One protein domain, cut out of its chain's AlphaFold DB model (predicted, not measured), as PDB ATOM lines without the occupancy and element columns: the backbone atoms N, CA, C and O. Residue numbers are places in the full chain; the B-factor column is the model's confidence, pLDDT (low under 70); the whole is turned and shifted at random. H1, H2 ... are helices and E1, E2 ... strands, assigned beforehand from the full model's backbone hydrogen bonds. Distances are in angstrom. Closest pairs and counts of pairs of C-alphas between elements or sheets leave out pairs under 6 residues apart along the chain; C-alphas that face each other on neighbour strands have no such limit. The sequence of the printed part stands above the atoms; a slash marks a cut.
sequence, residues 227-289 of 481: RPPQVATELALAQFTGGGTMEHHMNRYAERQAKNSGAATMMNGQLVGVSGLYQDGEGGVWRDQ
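Overview. This is residues 227 to 289 of the 481 residues of an uncharacterized protein of Phlebia centrifuga (UniProt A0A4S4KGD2). A small hairpin of strands, E1 and E2, sits near the last turns of the long helix H2, and H1 packs at a steep tilt on residues 246 to 253 of H2. Residues 273 to 289, with no named element, fold back past H2 toward H1. The printed part has 63 residues, with H1, H2, E1, E2 in that order, an antiparallel sheet E1 - E2, and is mostly helix. It is compact, radius of gyration of the C-alphas 12.2 A, spans 33 by 27 by 24 A.

Along the chain. E1 is residues 265 to 267 and E2 270 to 272, ending at C-alpha 272 (96.305, 140.233, 164.073). H2, residues 246 to 261, is 22.3 A long; H1, residues 231 to 242, is 15.7 A and begins at C-alpha 231 (107.351, 148.078, 180.624).

Arrangement. In the hairpin, N 265 and O 272 are 3.0 A apart, within hydrogen-bond range. The closest C-alphas of H2 and E2, Glu 255 and Leu 271, are 7.6 A apart. H1, with residues 235 to 239 alone, touches H2; the closest C-alphas, Leu 235 and His 249, are 6.1 A apart. Their lines stand at a steep tilt of 66 degrees, opposite ways. H1 is apart from E1 and E2. In H1 and H2 every O i to N i+4 pair is within hydrogen-bond range.

Size, cuts and confidence. The C-alphas farthest apart, Arg 227 and Asn 268, are 36.3 A apart. The printed part has no cut, and its three links are tight. Residues 227 to 228 are under 70 in pLDDT.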
ATOM      1  N   ARG A 227     104.490 144.620 192.433       58.62
ATOM      2  CA  ARG A 227     103.942 145.005 191.128       58.62
ATOM      3  C   ARG A 227     104.912 144.572 190.022       58.62
ATOM      4  O   ARG A 227     106.122 144.704 190.206       58.62
ATOM      5  N   PRO A 228     104.424 144.028 188.889       63.38
ATOM      6  CA  PRO A 228     105.300 143.729 187.764       63.38
ATOM      7  C   PRO A 228     106.083 144.989 187.364       63.38
ATOM      8  O   PRO A 228     105.506 146.078 187.392       63.38
ATOM      9  N   PRO A 229     107.374 144.847 187.022       70.25
ATOM     10  CA  PRO A 229     108.210 145.972 186.626       70.25
ATOM     11  C   PRO A 229     107.570 146.736 185.464       70.25
ATOM     12  O   PRO A 229     106.868 146.153 184.632       70.25
ATOM     13  N   GLN A 230     107.802 148.049 185.428       81.81
ATOM     14  CA  GLN A 230     107.291 148.902 184.359       81.81
ATOM     15  C   GLN A 230     107.789 148.390 183.005       81.81
ATOM     16  O   GLN A 230     108.905 147.879 182.875       81.81
ATOM     17  N   VAL A 231     106.974 148.553 181.963       89.00
ATOM     18  CA  VAL A 231     107.351 148.078 180.624       89.00
ATOM     19  C   VAL A 231     108.625 148.736 180.126       89.00
ATOM     20  O   VAL A 231     109.456 148.052 179.540       89.00
ATOM     21  N   ALA A 232     108.842 150.013 180.436       88.62
ATOM     22  CA  ALA A 232     110.098 150.689 180.137       88.62
ATOM     23  C   ALA A 232     111.321 149.949 180.718       88.62
ATOM     24  O   ALA A 232     112.321 149.768 180.022       88.62
ATOM     25  N   THR A 233     111.235 149.444 181.954       90.38
ATOM     26  CA  THR A 233     112.327 148.684 182.585       90.38
ATOM     27  C   THR A 233     112.514 147.314 181.935       90.38
ATOM     28  O   THR A 233     113.649 146.896 181.703       90.38
ATOM     29  N   GLU A 234     111.425 146.624 181.587       91.31
ATOM     30  CA  GLU A 234     111.494 145.345 180.865       91.31
ATOM     31  C   GLU A 234     112.105 145.512 179.462       91.31
ATOM     32  O   GLU A 234     112.917 144.685 179.037       91.31
ATOM     33  N   LEU A 235     111.759 146.593 178.758       92.94
ATOM     34  CA  LEU A 235     112.299 146.926 177.438       92.94
ATOM     35  C   LEU A 235     113.779 147.299 177.508       92.94
ATOM     36  O   LEU A 235     114.562 146.795 176.703       92.94
ATOM     37  N   ALA A 236     114.177 148.113 178.488       91.94
ATOM     38  CA  ALA A 236     115.577 148.455 178.717       91.94
ATOM     39  C   ALA A 236     116.409 147.208 179.051       91.94
ATOM     40  O   ALA A 236     117.492 147.016 178.500       91.94
ATOM     41  N   LEU A 237     115.880 146.305 179.885       94.44
ATOM     42  CA  LEU A 237     116.542 145.039 180.205       94.44
ATOM     43  C   LEU A 237     116.651 144.124 178.975       94.44
ATOM     44  O   LEU A 237     117.685 143.485 178.758       94.44
ATOM     45  N   ALA A 238     115.610 144.066 178.144       94.25
ATOM     46  CA  ALA A 238     115.626 143.307 176.897       94.25
ATOM     47  C   ALA A 238     116.629 143.887 175.887       94.25
ATOM     48  O   ALA A 238     117.337 143.127 175.223       94.25
ATOM     49  N   GLN A 239     116.742 145.214 175.812       95.62
ATOM     50  CA  GLN A 239     117.742 145.893 174.995       95.62
ATOM     51  C   GLN A 239     119.160 145.632 175.508       95.62
ATOM     52  O   GLN A 239     120.042 145.309 174.718       95.62
ATOM     53  N   PHE A 240     119.374 145.712 176.821       96.00
ATOM     54  CA  PHE A 240     120.672 145.461 177.441       96.00
ATOM     55  C   PHE A 240     121.151 144.020 177.222       96.00
ATOM     56  O   PHE A 240     122.301 143.790 176.862       96.00
ATOM     57  N   THR A 241     120.261 143.040 177.400       96.94
ATOM     58  CA  THR A 241     120.607 141.612 177.284       96.94
ATOM     59  C   THR A 241     120.620 141.100 175.845       96.94
ATOM     60  O   THR A 241     121.407 140.217 175.512       96.94
ATOM     61  N   GLY A 242     119.737 141.617 174.990       95.12
ATOM     62  CA  GLY A 242     119.554 141.140 173.619       95.12
ATOM     63  C   GLY A 242     120.203 142.009 172.544       95.12
ATOM     64  O   GLY A 242     120.257 141.581 171.391       95.12
ATOM     65  N   GLY A 243     120.658 143.217 172.886       95.62
ATOM     66  CA  GLY A 243     121.059 144.232 171.915       95.62
ATOM     67  C   GLY A 243     119.904 144.683 171.009       95.62
ATOM     68  O   GLY A 243     118.747 144.304 171.195       95.62
ATOM     69  N   GLY A 244     120.215 145.489 169.991       95.56
ATOM     70  CA  GLY A 244     119.245 145.957 168.995       95.56
ATOM     71  C   GLY A 244     118.493 147.234 169.384       95.56
ATOM     72  O   GLY A 244     118.844 147.933 170.335       95.56
ATOM     73  N   THR A 245     117.476 147.569 168.590       95.31
ATOM     74  CA  THR A 245     116.685 148.792 168.769       95.31
ATOM     75  C   THR A 245     115.557 148.578 169.774       95.31
ATOM     76  O   THR A 245     114.985 147.492 169.877       95.31
ATOM     77  N   MET A 246     115.207 149.635 170.504       91.62
ATOM     78  CA  MET A 246     114.103 149.614 171.467       91.62
ATOM     79  C   MET A 246     112.757 149.306 170.791       91.62
ATOM     80  O   MET A 246     112.008 148.471 171.288       91.62
ATOM     81  N   GLU A 247     112.516 149.854 169.595       92.94
ATOM     82  CA  GLU A 247     111.342 149.576 168.748       92.94
ATOM     83  C   GLU A 247     111.134 148.070 168.488       92.94
ATOM     84  O   GLU A 247     110.023 147.540 168.542       92.94
ATOM     85  N   HIS A 248     112.226 147.344 168.229       94.31
ATOM     86  CA  HIS A 248     112.179 145.904 167.981       94.31
ATOM     87  C   HIS A 248     111.728 145.136 169.226       94.31
ATOM     88  O   HIS A 248     110.928 144.198 169.136       94.31
ATOM     89  N   HIS A 249     112.205 145.552 170.400       94.81
ATOM     90  CA  HIS A 249     111.779 144.971 171.673       94.81
ATOM     91  C   HIS A 249     110.347 145.351 172.027       94.81
ATOM     92  O   HIS A 249     109.622 144.484 172.506       94.81
ATOM     93  N   MET A 250     109.911 146.572 171.718       93.69
ATOM     94  CA  MET A 250     108.519 147.003 171.877       93.69
ATOM     95  C   MET A 250     107.567 146.110 171.085       93.69
ATOM     96  O   MET A 250     106.638 145.534 171.654       93.69
ATOM     97  N   ASN A 251     107.850 145.906 169.797       92.62
ATOM     98  CA  ASN A 251     107.044 145.041 168.936       92.62
ATOM     99  C   ASN A 251     107.050 143.589 169.428       92.62
ATOM    100  O   ASN A 251     105.997 142.964 169.571       92.62
ATOM    101  N   ARG A 252     108.227 143.054 169.775       92.81
ATOM    102  CA  ARG A 252     108.358 141.694 170.314       92.81
ATOM    103  C   ARG A 252     107.604 141.523 171.636       92.81
ATOM    104  O   ARG A 252     107.010 140.467 171.867       92.81
ATOM    105  N   TYR A 253     107.638 142.529 172.503       92.56
ATOM    106  CA  TYR A 253     106.934 142.534 173.777       92.56
ATOM    107  C   TYR A 253     105.418 142.560 173.565       92.56
ATOM    108  O   TYR A 253     104.720 141.696 174.100       92.56
ATOM    109  N   ALA A 254     104.922 143.467 172.721       91.50
ATOM    110  CA  ALA A 254     103.511 143.562 172.363       91.50
ATOM    111  C   ALA A 254     102.995 142.244 171.761       91.50
ATOM    112  O   ALA A 254     101.968 141.712 172.191       91.50
ATOM    113  N   GLU A 255     103.749 141.636 170.841       91.81
ATOM    114  CA  GLU A 255     103.418 140.318 170.299       91.81
ATOM    115  C   GLU A 255     103.358 139.237 171.380       91.81
ATOM    116  O   GLU A 255     102.466 138.385 171.362       91.81
ATOM    117  N   ARG A 256     104.332 139.218 172.297       90.50
ATOM    118  CA  ARG A 256     104.390 138.231 173.381       90.50
ATOM    119  C   ARG A 256     103.198 138.386 174.315       90.50
ATOM    120  O   ARG A 256     102.599 137.381 174.688       90.50
ATOM    121  N   GLN A 257     102.824 139.620 174.636       89.44
ATOM    122  CA  GLN A 257     101.649 139.903 175.450       89.44
ATOM    123  C   GLN A 257     100.359 139.493 174.748       89.44
ATOM    124  O   GLN A 257      99.550 138.779 175.337       89.44
ATOM    125  N   ALA A 258     100.198 139.826 173.468       87.94
ATOM    126  CA  ALA A 258      99.028 139.426 172.694       87.94
ATOM    127  C   ALA A 258      98.919 137.891 172.549       87.94
ATOM    128  O   ALA A 258      97.823 137.325 172.611       87.94
ATOM    129  N   LYS A 259     100.058 137.190 172.418       89.06
ATOM    130  CA  LYS A 259     100.123 135.715 172.444       89.06
ATOM    131  C   LYS A 259      99.717 135.157 173.812       89.06
ATOM    132  O   LYS A 259      98.985 134.169 173.861       89.06
ATOM    133  N   ASN A 260     100.165 135.779 174.902       86.44
ATOM    134  CA  ASN A 260      99.877 135.339 176.267       86.44
ATOM    135  C   ASN A 260      98.419 135.589 176.677       86.44
ATOM    136  O   ASN A 260      97.811 134.727 177.311       86.44
ATOM    137  N   SER A 261      97.844 136.730 176.294       84.19
ATOM    138  CA  SER A 261      96.434 137.053 176.548       84.19
ATOM    139  C   SER A 261      95.477 136.236 175.675       84.19
ATOM    140  O   SER A 261      94.287 136.141 175.970       84.19
ATOM    141  N   GLY A 262      95.988 135.621 174.603       83.44
ATOM    142  CA  GLY A 262      95.180 134.924 173.608       83.44
ATOM    143  C   GLY A 262      94.366 135.870 172.722       83.44
ATOM    144  O   GLY A 262      93.507 135.388 171.984       83.44
ATOM    145  N   ALA A 263      94.630 137.180 172.791       78.62
ATOM    146  CA  ALA A 263      94.027 138.190 171.922       78.62
ATOM    147  C   ALA A 263      94.608 138.141 170.502       78.62
ATOM    148  O   ALA A 263      93.923 138.459 169.531       78.62
ATOM    149  N   ALA A 264      95.855 137.687 170.366       82.69
ATOM    150  CA  ALA A 264      96.472 137.483 169.070       82.69
ATOM    151  C   ALA A 264      95.883 136.262 168.351       82.69
ATOM    152  O   ALA A 264      96.045 135.116 168.788       82.69
ATOM    153  N   THR A 265      95.281 136.497 167.188       80.56
ATOM    154  CA  THR A 265      94.930 135.443 166.231       80.56
ATOM    155  C   THR A 265      95.835 135.554 165.011       80.56
ATOM    156  O   THR A 265      96.110 136.640 164.511       80.56
ATOM    157  N   MET A 266      96.361 134.422 164.538       83.62
ATOM    158  CA  MET A 266      97.111 134.411 163.284       83.62
ATOM    159  C   MET A 266      96.125 134.411 162.122       83.62
ATOM    160  O   MET A 266      95.483 133.394 161.862       83.62
ATOM    161  N   MET A 267      96.008 135.541 161.433       79.50
ATOM    162  CA  MET A 267      95.284 135.651 160.169       79.50
ATOM    163  C   MET A 267      96.305 135.861 159.056       79.50
ATOM    164  O   MET A 267      97.141 136.754 159.128       79.50
ATOM    165  N   ASN A 268      96.262 135.009 158.031       84.62
ATOM    166  CA  ASN A 268      97.156 135.076 156.867       84.62
ATOM    167  C   ASN A 268      98.660 135.025 157.213       84.62
ATOM    168  O   ASN A 268      99.479 135.632 156.533       84.62
ATOM    169  N   GLY A 269      99.032 134.319 158.287       83.31
ATOM    170  CA  GLY A 269     100.423 134.250 158.759       83.31
ATOM    171  C   GLY A 269     100.915 135.511 159.480       83.31
ATOM    172  O   GLY A 269     102.032 135.512 159.989       83.31
ATOM    173  N   GLN A 270     100.078 136.545 159.588       78.56
ATOM    174  CA  GLN A 270     100.345 137.751 160.361       78.56
ATOM    175  C   GLN A 270      99.579 137.701 161.686       78.56
ATOM    176  O   GLN A 270      98.451 137.207 161.770       78.56
ATOM    177  N   LEU A 271     100.212 138.178 162.755       80.25
ATOM    178  CA  LEU A 271      99.594 138.237 164.072       80.25
ATOM    179  C   LEU A 271      98.649 139.446 164.120       80.25
ATOM    180  O   LEU A 271      99.096 140.583 164.229       80.25
ATOM    181  N   VAL A 272      97.346 139.202 163.997       78.06
ATOM    182  CA  VAL A 272      96.305 140.233 164.073       78.06
ATOM    183  C   VAL A 272      95.791 140.291 165.514       78.06
ATOM    184  O   VAL A 272      95.546 139.254 166.135       78.06
ATOM    185  N   GLY A 273      95.666 141.499 166.070       78.38
ATOM    186  CA  GLY A 273      95.270 141.719 167.471       78.38
ATOM    187  C   GLY A 273      96.424 142.027 168.431       78.38
ATOM    188  O   GLY A 273      96.248 141.949 169.644       78.38
ATOM    189  N   VAL A 274      97.605 142.370 167.912       81.19
ATOM    190  CA  VAL A 274      98.674 142.965 168.724       81.19
ATOM    191  C   VAL A 274      98.306 144.423 168.974       81.19
ATOM    192  O   VAL A 274      98.327 145.217 168.035       81.19
ATOM    193  N   SER A 275      97.928 144.781 170.205       78.88
ATOM    194  CA  SER A 275      97.824 146.199 170.552       78.88
ATOM    195  C   SER A 275      99.232 146.777 170.624       78.88
ATOM    196  O   SER A 275     100.127 146.165 171.211       78.88
ATOM    197  N   GLY A 276      99.438 147.934 169.995       84.62
ATOM    198  CA  GLY A 276     100.674 148.686 170.175       84.62
ATOM    199  C   GLY A 276     100.832 149.097 171.638       84.62
ATOM    200  O   GLY A 276      99.838 149.267 172.345       84.62
ATOM    201  N   LEU A 277     102.079 149.233 172.079       88.38
ATOM    202  CA  LEU A 277     102.384 149.915 173.332       88.38
ATOM    203  C   LEU A 277     102.080 151.404 173.158       88.38
ATOM    204  O   LEU A 277     102.327 151.968 172.090       88.38
ATOM    205  N   TYR A 278     101.531 152.022 174.194       87.56
ATOM    206  CA  TYR A 278     101.274 153.452 174.205       87.56
ATOM    207  C   TYR A 278     102.596 154.191 174.424       87.56
ATOM    208  O   TYR A 278     103.317 153.902 175.375       87.56
ATOM    209  N   GLN A 279     102.932 155.110 173.521       88.88
ATOM    210  CA  GLN A 279     104.043 156.041 173.698       88.88
ATOM    211  C   GLN A 279     103.459 157.388 174.098       88.88
ATOM    212  O   GLN A 279     102.594 157.915 173.391       88.88
ATOM    213  N   ASP A 280     103.911 157.926 175.224       87.56
ATOM    214  CA  ASP A 280     103.582 159.297 175.588       87.56
ATOM    215  C   ASP A 280     104.404 160.291 174.738       87.56
ATOM    216  O   ASP A 280     105.357 159.931 174.038       87.56
ATOM    217  N   GLY A 281     104.011 161.566 174.761       86.31
ATOM    218  CA  GLY A 281     104.730 162.627 174.045       86.31
ATOM    219  C   GLY A 281     106.109 162.955 174.630       86.31
ATOM    220  O   GLY A 281     106.862 163.702 174.008       86.31
ATOM    221  N   GLU A 282     106.440 162.407 175.800       86.38
ATOM    222  CA  GLU A 282     107.696 162.618 176.529       86.38
ATOM    223  C   GLU A 282     108.704 161.474 176.292       86.38
ATOM    224  O   GLU A 282     109.852 161.552 176.732       86.38
ATOM    225  N   GLY A 283     108.311 160.439 175.538       84.44
ATOM    226  CA  GLY A 283     109.136 159.280 175.196       84.44
ATOM    227  C   GLY A 283     109.016 158.093 176.162       84.44
ATOM    228  O   GLY A 283     109.748 157.111 176.011       84.44
ATOM    229  N   GLY A 284     108.110 158.144 177.136       86.06
ATOM    230  CA  GLY A 284     107.731 157.017 177.977       86.06
ATOM    231  C   GLY A 284     106.871 155.997 177.228       86.06
ATOM    232  O   GLY A 284     106.076 156.321 176.344       86.06
ATOM    233  N   VAL A 285     107.068 154.721 177.566       89.88
ATOM    234  CA  VAL A 285     106.399 153.582 176.928       89.88
ATOM    235  C   VAL A 285     105.584 152.817 177.963       89.88
ATOM    236  O   VAL A 285     106.132 152.303 178.942       89.88
ATOM    237  N   TRP A 286     104.291 152.679 177.690       88.88
ATOM    238  CA  TRP A 286     103.280 152.115 178.578       88.88
ATOM    239  C   TRP A 286     102.516 150.971 177.889       88.88
ATOM    240  O   TRP A 286     102.411 150.915 176.660       88.88
ATOM    241  N   ARG A 287     101.978 150.026 178.665       86.44
ATOM    242  CA  ARG A 287     101.122 148.919 178.188       86.44
ATOM    243  C   ARG A 287      99.847 149.451 177.564       86.44
ATOM    244  O   ARG A 287      99.442 148.979 176.506       86.44
ATOM    245  N   ASP A 288      99.241 150.413 178.235       87.56
ATOM    246  CA  ASP A 288      98.042 151.122 177.835       87.56
ATOM    247  C   ASP A 288      98.038 152.513 178.486       87.56
ATOM    248  O   ASP A 288      98.913 152.860 179.278       87.56
ATOM    249  N   GLN A 289      97.054 153.329 178.116       84.12
ATOM    250  CA  GLN A 289      96.882 154.665 178.679       84.12
ATOM    251  C   GLN A 289      96.507 154.620 180.174       84.12
ATOM    252  O   GLN A 289      96.727 155.592 180.884       84.12
TER     253      GLN A 289